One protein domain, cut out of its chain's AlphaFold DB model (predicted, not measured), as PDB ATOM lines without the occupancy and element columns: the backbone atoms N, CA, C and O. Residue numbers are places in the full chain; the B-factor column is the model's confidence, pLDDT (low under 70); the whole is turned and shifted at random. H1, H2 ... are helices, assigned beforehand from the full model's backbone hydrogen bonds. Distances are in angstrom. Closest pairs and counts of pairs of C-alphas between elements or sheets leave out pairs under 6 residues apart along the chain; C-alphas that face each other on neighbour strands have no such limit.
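What this domain is: This is residues 274 to 368 of the 1005 residues of the protein "(Mediterranean fruit fly) hypothetical protein" of Ceratitis capitata (UniProt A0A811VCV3). The longest helix, H5, begins packed on H3 and H4 with residues 345 to 355 and runs out as an arm, its residues 360 to 365 sticking out together with the tail 366 to 368. H3 and H4 cross in the middle of the domain, with the short helical hairpin of H1 and H2 beside them; residues 321 to 326, of which 325 and 326 belong to H4, also stick out. The printed part has 95 residues with five named helices, H1 to H5 in chain order, and no named strand; its class is all helix, with mostly crossed packing. It is only just compact, close to loose, with a radius of gyration of the C-alphas of 14.9 A, and elongated, spanning 54 by 32 by 24 A.

Where its parts are: H5, residues 345 to 365, is 30.1 A long from C-alpha 345 at (-3.632, 41.248, 39.374) to C-alpha 365 at (-10.631, 54.698, 65.422). H4, residues 325 to 341, measures 24.5 A, and H3, residues 300 to 315, measures 23.1 A. H2 is residues 289 to 298, and H1 is residues 278 to 283, beginning at C-alpha 278 at (-1.076, 30.150, 57.242).

How they stand to each other: H5 touches H4 about perpendicular at 77 degrees, with its residues 345 to 351 alone and residues 337 to 341 of H4; the closest C-alphas, of Leu 341 and Ala 347, are 6.0 A apart. With residues 348 to 355 alone H5 touches residues 300 to 307 of H3, at a steep tilt of 39 degrees, opposite ways, the closest C-alphas being those of Pro 300 and Ile 352, 6.8 A apart. H4 is the hub, touching three helices. H3 and H4 touch at a steep tilt of 60 degrees, opposite ways, with the closest C-alphas, of Thr 306 and Tyr 334, 6.4 A apart. H1 and H4 only just touch, with 3 pairs of C-alphas within 8 A, the closest those of Lys 283 and Phe 333 at 6.8 A. H1 and H2 are a helical hairpin: they touch at a shallow tilt of 26 degrees, opposite ways, and the closest C-alphas, of Val 282 and Lys 292, are 5.4 A apart. H1 and H5 are apart. In H1, H2, H3, H4 and H5 every O i to N i+4 pair is within hydrogen-bond range.

The domain as a whole: The two C-alphas farthest apart are those of His 321 and His 368, at 54.8 A. The printed part has no cut and no long link; the link from H3 to H4 is short, the others tight. Mean pLDDT of the printed part is 72.6, and residues 274 to 276, 316 to 323 and 356 to 368 are under 70.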
ATOM      1  N   LEU A 274      -4.955  23.657  63.307       44.38
ATOM      2  CA  LEU A 274      -4.625  25.088  63.207       44.38
ATOM      3  C   LEU A 274      -3.140  25.402  63.485       44.38
ATOM      4  O   LEU A 274      -2.692  26.517  63.232       44.38
ATOM      5  N   ILE A 275      -2.362  24.428  63.971       44.56
ATOM      6  CA  ILE A 275      -0.927  24.555  64.277       44.56
ATOM      7  C   ILE A 275      -0.080  24.299  63.014       44.56
ATOM      8  O   ILE A 275       0.812  23.455  62.985       44.56
ATOM      9  N   THR A 276      -0.389  25.022  61.942       54.16
ATOM     10  CA  THR A 276       0.323  24.996  60.653       54.16
ATOM     11  C   THR A 276       0.502  26.427  60.144       54.16
ATOM     12  O   THR A 276      -0.248  27.326  60.520       54.16
ATOM     13  N   ASN A 277       1.524  26.678  59.323       73.31
ATOM     14  CA  ASN A 277       1.789  28.013  58.781       73.31
ATOM     15  C   ASN A 277       0.598  28.459  57.901       73.31
ATOM     16  O   ASN A 277       0.157  27.675  57.057       73.31
ATOM     17  N   PRO A 278       0.070  29.693  58.036       75.12
ATOM     18  CA  PRO A 278      -1.076  30.150  57.242       75.12
ATOM     19  C   PRO A 278      -0.841  30.104  55.720       75.12
ATOM     20  O   PRO A 278      -1.805  29.992  54.965       75.12
ATOM     21  N   ARG A 279       0.418  30.125  55.246       78.88
ATOM     22  CA  ARG A 279       0.734  29.872  53.825       78.88
ATOM     23  C   ARG A 279       0.409  28.439  53.413       78.88
ATOM     24  O   ARG A 279      -0.242  28.229  52.394       78.88
ATOM     25  N   ASP A 280       0.795  27.473  54.235       79.06
ATOM     26  CA  ASP A 280       0.601  26.044  53.981       79.06
ATOM     27  C   ASP A 280      -0.889  25.679  54.069       79.06
ATOM     28  O   ASP A 280      -1.386  24.889  53.269       79.06
ATOM     29  N   GLN A 281      -1.639  26.336  54.964       78.81
ATOM     30  CA  GLN A 281      -3.102  26.236  55.024       78.81
ATOM     31  C   GLN A 281      -3.763  26.719  53.722       78.81
ATOM     32  O   GLN A 281      -4.582  25.999  53.151       78.81
ATOM     33  N   VAL A 282      -3.370  27.885  53.191       80.50
ATOM     34  CA  VAL A 282      -3.896  28.398  51.909       80.50
ATOM     35  C   VAL A 282      -3.442  27.537  50.716       80.50
ATOM     36  O   VAL A 282      -4.236  27.321  49.795       80.50
ATOM     37  N   LYS A 283      -2.228  26.961  50.744       80.38
ATOM     38  CA  LYS A 283      -1.779  25.953  49.762       80.38
ATOM     39  C   LYS A 283      -2.579  24.645  49.840       80.38
ATOM     40  O   LYS A 283      -2.816  24.028  48.806       80.38
ATOM     41  N   SER A 284      -3.020  24.223  51.027       78.25
ATOM     42  CA  SER A 284      -3.656  22.912  51.223       78.25
ATOM     43  C   SER A 284      -4.969  22.739  50.431       78.25
ATOM     44  O   SER A 284      -5.745  23.689  50.308       78.25
ATOM     45  N   PRO A 285      -5.275  21.538  49.905       73.06
ATOM     46  CA  PRO A 285      -6.536  21.277  49.202       73.06
ATOM     47  C   PRO A 285      -7.732  21.071  50.151       73.06
ATOM     48  O   PRO A 285      -8.875  21.122  49.713       73.06
ATOM     49  N   ASN A 286      -7.485  20.863  51.448       73.62
ATOM     50  CA  ASN A 286      -8.494  20.433  52.426       73.62
ATOM     51  C   ASN A 286      -9.328  21.585  53.028       73.62
ATOM     52  O   ASN A 286     -10.170  21.336  53.888       73.62
ATOM     53  N   ILE A 287      -9.078  22.835  52.628       78.69
ATOM     54  CA  ILE A 287      -9.781  24.028  53.125       78.69
ATOM     55  C   ILE A 287     -10.604  24.627  51.983       78.69
ATOM     56  O   ILE A 287     -10.075  24.843  50.891       78.69
ATOM     57  N   SER A 288     -11.884  24.922  52.238       82.00
ATOM     58  CA  SER A 288     -12.774  25.562  51.260       82.00
ATOM     59  C   SER A 288     -12.256  26.941  50.832       82.00
ATOM     60  O   SER A 288     -11.555  27.620  51.585       82.00
ATOM     61  N   ASN A 289     -12.637  27.397  49.636       80.88
ATOM     62  CA  ASN A 289     -12.226  28.714  49.131       80.88
ATOM     63  C   ASN A 289     -12.642  29.856  50.077       80.88
ATOM     64  O   ASN A 289     -11.882  30.802  50.269       80.88
ATOM     65  N   GLU A 290     -13.791  29.728  50.744       71.94
ATOM     66  CA  GLU A 290     -14.261  30.652  51.784       71.94
ATOM     67  C   GLU A 290     -13.345  30.652  53.018       71.94
ATOM     68  O   GLU A 290     -12.964  31.716  53.505       71.94
ATOM     69  N   GLY A 291     -12.914  29.472  53.481       74.75
ATOM     70  CA  GLY A 291     -11.938  29.340  54.565       74.75
ATOM     71  C   GLY A 291     -10.576  29.937  54.202       74.75
ATOM     72  O   GLY A 291      -9.981  30.657  55.003       74.75
ATOM     73  N   LYS A 292     -10.107  29.735  52.964       82.19
ATOM     74  CA  LYS A 292      -8.883  30.378  52.454       82.19
ATOM     75  C   LYS A 292      -9.028  31.900  52.409       82.19
ATOM     76  O   LYS A 292      -8.142  32.608  52.881       82.19
ATOM     77  N   MET A 293     -10.164  32.408  51.933       77.50
ATOM     78  CA  MET A 293     -10.476  33.842  51.929       77.50
ATOM     79  C   MET A 293     -10.556  34.439  53.340       77.50
ATOM     80  O   MET A 293     -10.103  35.564  53.551       77.50
ATOM     81  N   PHE A 294     -11.058  33.693  54.328       76.12
ATOM     82  CA  PHE A 294     -11.025  34.098  55.735       76.12
ATOM     83  C   PHE A 294      -9.587  34.195  56.276       76.12
ATOM     84  O   PHE A 294      -9.245  35.180  56.934       76.12
ATOM     85  N   ILE A 295      -8.716  33.234  55.948       81.44
ATOM     86  CA  ILE A 295      -7.291  33.256  56.330       81.44
ATOM     87  C   ILE A 295      -6.570  34.450  55.679       81.44
ATOM     88  O   ILE A 295      -5.855  35.178  56.369       81.44
ATOM     89  N   LEU A 296      -6.798  34.716  54.387       81.88
ATOM     90  CA  LEU A 296      -6.198  35.861  53.683       81.88
ATOM     91  C   LEU A 296      -6.686  37.216  54.231       81.88
ATOM     92  O   LEU A 296      -5.878  38.129  54.391       81.88
ATOM     93  N   ARG A 297      -7.973  37.339  54.593       78.25
ATOM     94  CA  ARG A 297      -8.524  38.524  55.287       78.25
ATOM     95  C   ARG A 297      -7.967  38.700  56.702       78.25
ATOM     96  O   ARG A 297      -7.806  39.830  57.151       78.25
ATOM     97  N   SER A 298      -7.659  37.604  57.396       75.06
ATOM     98  CA  SER A 298      -7.065  37.627  58.742       75.06
ATOM     99  C   SER A 298      -5.574  37.992  58.727       75.06
ATOM    100  O   SER A 298      -5.063  38.554  59.696       75.06
ATOM    101  N   TYR A 299      -4.869  37.697  57.629       82.06
ATOM    102  CA  TYR A 299      -3.421  37.877  57.496       82.06
ATOM    103  C   TYR A 299      -3.025  38.592  56.184       82.06
ATOM    104  O   TYR A 299      -2.255  38.042  55.389       82.06
ATOM    105  N   PRO A 300      -3.469  39.847  55.953       79.25
ATOM    106  CA  PRO A 300      -3.252  40.561  54.685       79.25
ATOM    107  C   PRO A 300      -1.769  40.796  54.346       79.25
ATOM    108  O   PRO A 300      -1.411  40.927  53.175       79.25
ATOM    109  N   PHE A 301      -0.876  40.772  55.345       80.31
ATOM    110  CA  PHE A 301       0.575  40.845  55.133       80.31
ATOM    111  C   PHE A 301       1.118  39.705  54.251       80.31
ATOM    112  O   PHE A 301       2.153  39.874  53.610       80.31
ATOM    113  N   ILE A 302       0.438  38.551  54.214       85.31
ATOM    114  CA  ILE A 302       0.834  37.409  53.385       85.31
ATOM    115  C   ILE A 302       0.649  37.757  51.908       85.31
ATOM    116  O   ILE A 302       1.596  37.598  51.144       85.31
ATOM    117  N   VAL A 303      -0.520  38.297  51.542       84.56
ATOM    118  CA  VAL A 303      -0.840  38.736  50.172       84.56
ATOM    119  C   VAL A 303       0.145  39.817  49.712       84.56
ATOM    120  O   VAL A 303       0.659  39.756  48.594       84.56
ATOM    121  N   LYS A 304       0.474  40.759  50.605       84.81
ATOM    122  CA  LYS A 304       1.406  41.860  50.334       84.81
ATOM    123  C   LYS A 304       2.840  41.378  50.068       84.81
ATOM    124  O   LYS A 304       3.371  41.663  49.000       84.81
ATOM    125  N   ASP A 305       3.416  40.558  50.954       87.00
ATOM    126  CA  ASP A 305       4.752  39.954  50.762       87.00
ATOM    127  C   ASP A 305       4.836  39.116  49.474       87.00
ATOM    128  O   ASP A 305       5.862  39.117  48.796       87.00
ATOM    129  N   THR A 306       3.757  38.417  49.104       87.06
ATOM    130  CA  THR A 306       3.726  37.617  47.870       87.06
ATOM    131  C   THR A 306       3.599  38.460  46.610       87.06
ATOM    132  O   THR A 306       4.256  38.150  45.622       87.06
ATOM    133  N   LEU A 307       2.819  39.547  46.634       87.44
ATOM    134  CA  LEU A 307       2.722  40.474  45.504       87.44
ATOM    135  C   LEU A 307       4.038  41.241  45.303       87.44
ATOM    136  O   LEU A 307       4.468  41.413  44.166       87.44
ATOM    137  N   GLU A 308       4.685  41.681  46.385       85.88
ATOM    138  CA  GLU A 308       5.990  42.353  46.332       85.88
ATOM    139  C   GLU A 308       7.069  41.422  45.756       85.88
ATOM    140  O   GLU A 308       7.813  41.824  44.861       85.88
ATOM    141  N   LYS A 309       7.099  40.147  46.170       86.19
ATOM    142  CA  LYS A 309       8.010  39.142  45.597       86.19
ATOM    143  C   LYS A 309       7.684  38.796  44.147       86.19
ATOM    144  O   LYS A 309       8.606  38.717  43.342       86.19
ATOM    145  N   MET A 310       6.407  38.668  43.781       84.88
ATOM    146  CA  MET A 310       6.012  38.444  42.386       84.88
ATOM    147  C   MET A 310       6.438  39.619  41.492       84.88
ATOM    148  O   MET A 310       7.044  39.397  40.452       84.88
ATOM    149  N   LYS A 311       6.245  40.872  41.936       84.19
ATOM    150  CA  LYS A 311       6.725  42.071  41.221       84.19
ATOM    151  C   LYS A 311       8.241  42.051  40.979       84.19
ATOM    152  O   LYS A 311       8.680  42.456  39.910       84.19
ATOM    153  N   ILE A 312       9.033  41.556  41.932       81.31
ATOM    154  CA  ILE A 312      10.487  41.388  41.758       81.31
ATOM    155  C   ILE A 312      10.794  40.276  40.736       81.31
ATOM    156  O   ILE A 312      11.625  40.479  39.854       81.31
ATOM    157  N   LEU A 313      10.109  39.130  40.809       78.56
ATOM    158  CA  LEU A 313      10.312  38.001  39.887       78.56
ATOM    159  C   LEU A 313       9.847  38.282  38.447       78.56
ATOM    160  O   LEU A 313      10.401  37.693  37.518       78.56
ATOM    161  N   ASP A 314       8.877  39.179  38.260       77.75
ATOM    162  CA  ASP A 314       8.472  39.687  36.945       77.75
ATOM    163  C   ASP A 314       9.573  40.571  36.338       77.75
ATOM    164  O   ASP A 314       9.994  40.356  35.203       77.75
ATOM    165  N   ILE A 315      10.094  41.533  37.114       80.50
ATOM    166  CA  ILE A 315      11.174  42.440  36.681       80.50
ATOM    167  C   ILE A 315      12.434  41.652  36.296       80.50
ATOM    168  O   ILE A 315      13.095  41.996  35.320       80.50
ATOM    169  N   LEU A 316      12.751  40.579  37.027       69.19
ATOM    170  CA  LEU A 316      13.921  39.736  36.760       69.19
ATOM    171  C   LEU A 316      13.777  38.828  35.526       69.19
ATOM    172  O   LEU A 316      14.779  38.261  35.103       69.19
ATOM    173  N   SER A 317      12.574  38.691  34.944       60.62
ATOM    174  CA  SER A 317      12.327  38.015  33.652       60.62
ATOM    175  C   SER A 317      12.992  36.631  33.503       60.62
ATOM    176  O   SER A 317      13.469  36.265  32.432       60.62
ATOM    177  N   LEU A 318      13.032  35.852  34.590       61.28
ATOM    178  CA  LEU A 318      13.748  34.573  34.649       61.28
ATOM    179  C   LEU A 318      13.130  33.518  33.717       61.28
ATOM    180  O   LEU A 318      11.976  33.112  33.912       61.28
ATOM    181  N   GLU A 319      13.934  33.049  32.758       54.53
ATOM    182  CA  GLU A 319      13.586  31.989  31.809       54.53
ATOM    183  C   GLU A 319      13.229  30.665  32.507       54.53
ATOM    184  O   GLU A 319      13.719  30.332  33.591       54.53
ATOM    185  N   SER A 320      12.384  29.861  31.855       56.34
ATOM    186  CA  SER A 320      11.743  28.664  32.427       56.34
ATOM    187  C   SER A 320      12.687  27.544  32.878       56.34
ATOM    188  O   SER A 320      12.236  26.610  33.538       56.34
ATOM    189  N   HIS A 321      13.976  27.620  32.543       51.59
ATOM    190  CA  HIS A 321      14.973  26.585  32.834       51.59
ATOM    191  C   HIS A 321      15.927  26.931  33.992       51.59
ATOM    192  O   HIS A 321      16.782  26.114  34.322       51.59
ATOM    193  N   GLY A 322      15.765  28.097  34.635       57.69
ATOM    194  CA  GLY A 322      16.591  28.540  35.773       57.69
ATOM    195  C   GLY A 322      15.866  28.678  37.120       57.69
ATOM    196  O   GLY A 322      16.485  29.103  38.091       57.69
ATOM    197  N   ILE A 323      14.568  28.359  37.194       64.75
ATOM    198  CA  ILE A 323      13.714  28.639  38.363       64.75
ATOM    199  C   ILE A 323      14.161  27.819  39.585       64.75
ATOM    200  O   ILE A 323      14.113  26.587  39.566       64.75
ATOM    201  N   THR A 324      14.530  28.487  40.680       70.62
ATOM    202  CA  THR A 324      14.816  27.816  41.957       70.62
ATOM    203  C   THR A 324      13.528  27.385  42.668       70.62
ATOM    204  O   THR A 324      12.448  27.934  42.436       70.62
ATOM    205  N   SER A 325      13.622  26.403  43.574       72.62
ATOM    206  CA  SER A 325      12.441  25.849  44.262       72.62
ATOM    207  C   SER A 325      11.606  26.917  44.979       72.62
ATOM    208  O   SER A 325      10.382  26.848  44.938       72.62
ATOM    209  N   GLU A 326      12.246  27.917  45.596       75.38
ATOM    210  CA  GLU A 326      11.550  28.988  46.323       75.38
ATOM    211  C   GLU A 326      10.805  29.948  45.379       75.38
ATOM    212  O   GLU A 326       9.700  30.390  45.689       75.38
ATOM    213  N   GLU A 327      11.361  30.234  44.199       76.38
ATOM    214  CA  GLU A 327      10.738  31.098  43.187       76.38
ATOM    215  C   GLU A 327       9.529  30.415  42.537       76.38
ATOM    216  O   GLU A 327       8.485  31.044  42.340       76.38
ATOM    217  N   GLY A 328       9.634  29.107  42.277       77.19
ATOM    218  CA  GLY A 328       8.505  28.272  41.869       77.19
ATOM    219  C   GLY A 328       7.402  28.242  42.932       77.19
ATOM    220  O   GLY A 328       6.233  28.465  42.617       77.19
ATOM    221  N   ASP A 329       7.769  28.060  44.205       82.81
ATOM    222  CA  ASP A 329       6.834  28.061  45.336       82.81
ATOM    223  C   ASP A 329       6.133  29.411  45.567       82.81
ATOM    224  O   ASP A 329       5.021  29.426  46.108       82.81
ATOM    225  N   ILE A 330       6.766  30.527  45.181       84.44
ATOM    226  CA  ILE A 330       6.174  31.873  45.191       84.44
ATOM    227  C   ILE A 330       5.189  32.029  44.029       84.44
ATOM    228  O   ILE A 330       4.051  32.424  44.278       84.44
ATOM    229  N   ARG A 331       5.579  31.672  42.795       82.69
ATOM    230  CA  ARG A 331       4.698  31.732  41.611       82.69
ATOM    231  C   ARG A 331       3.433  30.888  41.820       82.69
ATOM    232  O   ARG A 331       2.330  31.415  41.737       82.69
ATOM    233  N   VAL A 332       3.575  29.624  42.234       84.44
ATOM    234  CA  VAL A 332       2.441  28.720  42.531       84.44
ATOM    235  C   VAL A 332       1.535  29.257  43.648       84.44
ATOM    236  O   VAL A 332       0.323  29.046  43.621       84.44
ATOM    237  N   PHE A 333       2.085  29.964  44.638       87.88
ATOM    238  CA  PHE A 333       1.277  30.544  45.713       87.88
ATOM    239  C   PHE A 333       0.558  31.833  45.292       87.88
ATOM    240  O   PHE A 333      -0.587  32.046  45.695       87.88
ATOM    241  N   TYR A 334       1.189  32.653  44.448       88.56
ATOM    242  CA  TYR A 334       0.561  33.822  43.835       88.56
ATOM    243  C   TYR A 334      -0.616  33.410  42.939       88.56
ATOM    244  O   TYR A 334      -1.718  33.925  43.111       88.56
ATOM    245  N   ASP A 335      -0.426  32.389  42.098       85.62
ATOM    246  CA  ASP A 335      -1.464  31.744  41.284       85.62
ATOM    247  C   ASP A 335      -2.716  31.363  42.094       85.62
ATOM    248  O   ASP A 335      -3.846  31.575  41.653       85.62
ATOM    249  N   ILE A 336      -2.527  30.781  43.285       86.56
ATOM    250  CA  ILE A 336      -3.626  30.381  44.180       86.56
ATOM    251  C   ILE A 336      -4.368  31.615  44.711       86.56
ATOM    252  O   ILE A 336      -5.597  31.609  44.769       86.56
ATOM    253  N   ILE A 337      -3.644  32.676  45.075       86.25
ATOM    254  CA  ILE A 337      -4.225  33.936  45.559       86.25
ATOM    255  C   ILE A 337      -4.997  34.647  44.438       86.25
ATOM    256  O   ILE A 337      -6.130  35.071  44.659       86.25
ATOM    257  N   GLU A 338      -4.441  34.730  43.228       85.88
ATOM    258  CA  GLU A 338      -5.107  35.346  42.075       85.88
ATOM    259  C   GLU A 338      -6.373  34.566  41.680       85.88
ATOM    260  O   GLU A 338      -7.435  35.166  41.510       85.88
ATOM    261  N   LYS A 339      -6.322  33.226  41.654       85.50
ATOM    262  CA  LYS A 339      -7.499  32.367  41.404       85.50
ATOM    263  C   LYS A 339      -8.588  32.508  42.480       85.50
ATOM    264  O   LYS A 339      -9.765  32.428  42.146       85.50
ATOM    265  N   LEU A 340      -8.226  32.762  43.743       82.94
ATOM    266  CA  LEU A 340      -9.185  33.031  44.829       82.94
ATOM    267  C   LEU A 340      -9.790  34.447  44.778       82.94
ATOM    268  O   LEU A 340     -10.912  34.636  45.243       82.94
ATOM    269  N   LEU A 341      -9.068  35.429  44.227       80.06
ATOM    270  CA  LEU A 341      -9.478  36.840  44.183       80.06
ATOM    271  C   LEU A 341     -10.106  37.281  42.848       80.06
ATOM    272  O   LEU A 341     -10.447  38.450  42.702       80.06
ATOM    273  N   GLY A 342     -10.322  36.363  41.900       74.69
ATOM    274  CA  GLY A 342     -11.051  36.638  40.653       74.69
ATOM    275  C   GLY A 342     -10.188  36.734  39.391       74.69
ATOM    276  O   GLY A 342     -10.606  37.353  38.417       74.69
ATOM    277  N   GLY A 343      -8.996  36.134  39.388       72.88
ATOM    278  CA  GLY A 343      -8.204  35.903  38.176       72.88
ATOM    279  C   GLY A 343      -7.532  37.140  37.578       72.88
ATOM    280  O   GLY A 343      -7.192  37.114  36.399       72.88
ATOM    281  N   THR A 344      -7.378  38.226  38.347       75.81
ATOM    282  CA  THR A 344      -6.683  39.437  37.885       75.81
ATOM    283  C   THR A 344      -5.813  40.084  38.965       75.81
ATOM    284  O   THR A 344      -6.249  40.327  40.092       75.81
ATOM    285  N   ARG A 345      -4.600  40.483  38.572       74.81
ATOM    286  CA  ARG A 345      -3.632  41.248  39.374       74.81
ATOM    287  C   ARG A 345      -4.236  42.475  40.062       74.81
ATOM    288  O   ARG A 345      -3.956  42.717  41.235       74.81
ATOM    289  N   SER A 346      -5.117  43.198  39.365       76.00
ATOM    290  CA  SER A 346      -5.825  44.357  39.924       76.00
ATOM    291  C   SER A 346      -6.756  43.974  41.080       76.00
ATOM    292  O   SER A 346      -6.841  44.722  42.047       76.00
ATOM    293  N   ALA A 347      -7.404  42.803  41.062       77.06
ATOM    294  CA  ALA A 347      -8.209  42.347  42.197       77.06
ATOM    295  C   ALA A 347      -7.351  42.012  43.432       77.06
ATOM    296  O   ALA A 347      -7.778  42.263  44.558       77.06
ATOM    297  N   VAL A 348      -6.117  41.522  43.237       79.81
ATOM    298  CA  VAL A 348      -5.145  41.310  44.327       79.81
ATOM    299  C   VAL A 348      -4.707  42.643  44.944       79.81
ATOM    300  O   VAL A 348      -4.634  42.764  46.167       79.81
ATOM    301  N   GLU A 349      -4.467  43.661  44.118       80.25
ATOM    302  CA  GLU A 349      -4.106  45.013  44.571       80.25
ATOM    303  C   GLU A 349      -5.283  45.712  45.267       80.25
ATOM    304  O   GLU A 349      -5.142  46.132  46.413       80.25
ATOM    305  N   ASN A 350      -6.478  45.694  44.669       78.94
ATOM    306  CA  ASN A 350      -7.709  46.206  45.279       78.94
ATOM    307  C   ASN A 350      -8.037  45.517  46.618       78.94
ATOM    308  O   ASN A 350      -8.571  46.158  47.522       78.94
ATOM    309  N   PHE A 351      -7.722  44.225  46.780       81.38
ATOM    310  CA  PHE A 351      -7.877  43.522  48.058       81.38
ATOM    311  C   PHE A 351      -6.897  44.042  49.119       81.38
ATOM    312  O   PHE A 351      -7.299  44.254  50.264       81.38
ATOM    313  N   ILE A 352      -5.630  44.283  48.754       78.44
ATOM    314  CA  ILE A 352      -4.657  44.915  49.657       78.44
ATOM    315  C   ILE A 352      -5.138  46.319  50.026       78.44
ATOM    316  O   ILE A 352      -5.190  46.619  51.213       78.44
ATOM    317  N   ASP A 353      -5.556  47.139  49.061       74.88
ATOM    318  CA  ASP A 353      -5.999  48.513  49.315       74.88
ATOM    319  C   ASP A 353      -7.264  48.561  50.180       74.88
ATOM    320  O   ASP A 353      -7.326  49.347  51.122       74.88
ATOM    321  N   GLN A 354      -8.242  47.673  49.970       73.31
ATOM    322  CA  GLN A 354      -9.402  47.549  50.863       73.31
ATOM    323  C   GLN A 354      -8.998  47.158  52.293       73.31
ATOM    324  O   GLN A 354      -9.582  47.666  53.253       73.31
ATOM    325  N   MET A 355      -8.006  46.279  52.467       70.31
ATOM    326  CA  MET A 355      -7.519  45.877  53.792       70.31
ATOM    327  C   MET A 355      -6.602  46.927  54.435       70.31
ATOM    328  O   MET A 355      -6.668  47.110  55.650       70.31
ATOM    329  N   ASP A 356      -5.802  47.669  53.666       63.44
ATOM    330  CA  ASP A 356      -4.997  48.780  54.177       63.44
ATOM    331  C   ASP A 356      -5.895  49.983  54.517       63.44
ATOM    332  O   ASP A 356      -5.727  50.530  55.605       63.44
ATOM    333  N   ILE A 357      -6.927  50.301  53.717       58.81
ATOM    334  CA  ILE A 357      -8.008  51.248  54.066       58.81
ATOM    335  C   ILE A 357      -8.714  50.799  55.343       58.81
ATOM    336  O   ILE A 357      -8.833  51.594  56.275       58.81
ATOM    337  N   LYS A 358      -9.136  49.529  55.446       55.78
ATOM    338  CA  LYS A 358      -9.773  49.021  56.671       55.78
ATOM    339  C   LYS A 358      -8.835  49.151  57.870       55.78
ATOM    340  O   LYS A 358      -9.254  49.641  58.913       55.78
ATOM    341  N   SER A 359      -7.554  48.821  57.710       56.50
ATOM    342  CA  SER A 359      -6.568  48.990  58.777       56.50
ATOM    343  C   SER A 359      -6.291  50.464  59.094       56.50
ATOM    344  O   SER A 359      -5.964  50.775  60.231       56.50
ATOM    345  N   MET A 360      -6.412  51.386  58.133       47.94
ATOM    346  CA  MET A 360      -6.293  52.832  58.343       47.94
ATOM    347  C   MET A 360      -7.510  53.401  59.070       47.94
ATOM    348  O   MET A 360      -7.328  54.265  59.925       47.94
ATOM    349  N   VAL A 361      -8.711  52.887  58.792       49.84
ATOM    350  CA  VAL A 361      -9.942  53.173  59.545       49.84
ATOM    351  C   VAL A 361      -9.829  52.619  60.969       49.84
ATOM    352  O   VAL A 361     -10.003  53.353  61.932       49.84
ATOM    353  N   GLU A 362      -9.414  51.366  61.149       49.47
ATOM    354  CA  GLU A 362      -9.168  50.785  62.478       49.47
ATOM    355  C   GLU A 362      -8.063  51.551  63.244       49.47
ATOM    356  O   GLU A 362      -8.211  51.834  64.432       49.47
ATOM    357  N   LYS A 363      -6.989  51.991  62.567       41.34
ATOM    358  CA  LYS A 363      -5.931  52.862  63.129       41.34
ATOM    359  C   LYS A 363      -6.362  54.323  63.332       41.34
ATOM    360  O   LYS A 363      -5.655  55.034  64.046       41.34
ATOM    361  N   SER A 364      -7.448  54.805  62.720       37.50
ATOM    362  CA  SER A 364      -8.005  56.139  62.996       37.50
ATOM    363  C   SER A 364      -8.993  56.091  64.160       37.50
ATOM    364  O   SER A 364      -8.920  56.949  65.034       37.50
ATOM    365  N   ILE A 365      -9.795  55.027  64.256       40.47
ATOM    366  CA  ILE A 365     -10.631  54.698  65.422       40.47
ATOM    367  C   ILE A 365      -9.755  54.451  66.664       40.47
ATOM    368  O   ILE A 365     -10.097  54.873  67.764       40.47
ATOM    369  N   CYS A 366      -8.571  53.850  66.497       35.75
ATOM    370  CA  CYS A 366      -7.591  53.653  67.573       35.75
ATOM    371  C   CYS A 366      -6.645  54.855  67.808       35.75
ATOM    372  O   CYS A 366      -5.604  54.696  68.450       35.75
ATOM    373  N   LYS A 367      -6.974  56.061  67.318       32.44
ATOM    374  CA  LYS A 367      -6.304  57.310  67.726       32.44
ATOM    375  C   LYS A 367      -7.154  58.048  68.756       32.44
ATOM    376  O   LYS A 367      -8.323  58.328  68.538       32.44
ATOM    377  N   HIS A 368      -6.523  58.384  69.879       33.59
ATOM    378  CA  HIS A 368      -7.159  59.035  71.024       33.59
ATOM    379  C   HIS A 368      -7.834  60.368  70.615       33.59
ATOM    380  O   HIS A 368      -7.152  61.217  70.032       33.59
TER     381      HIS A 368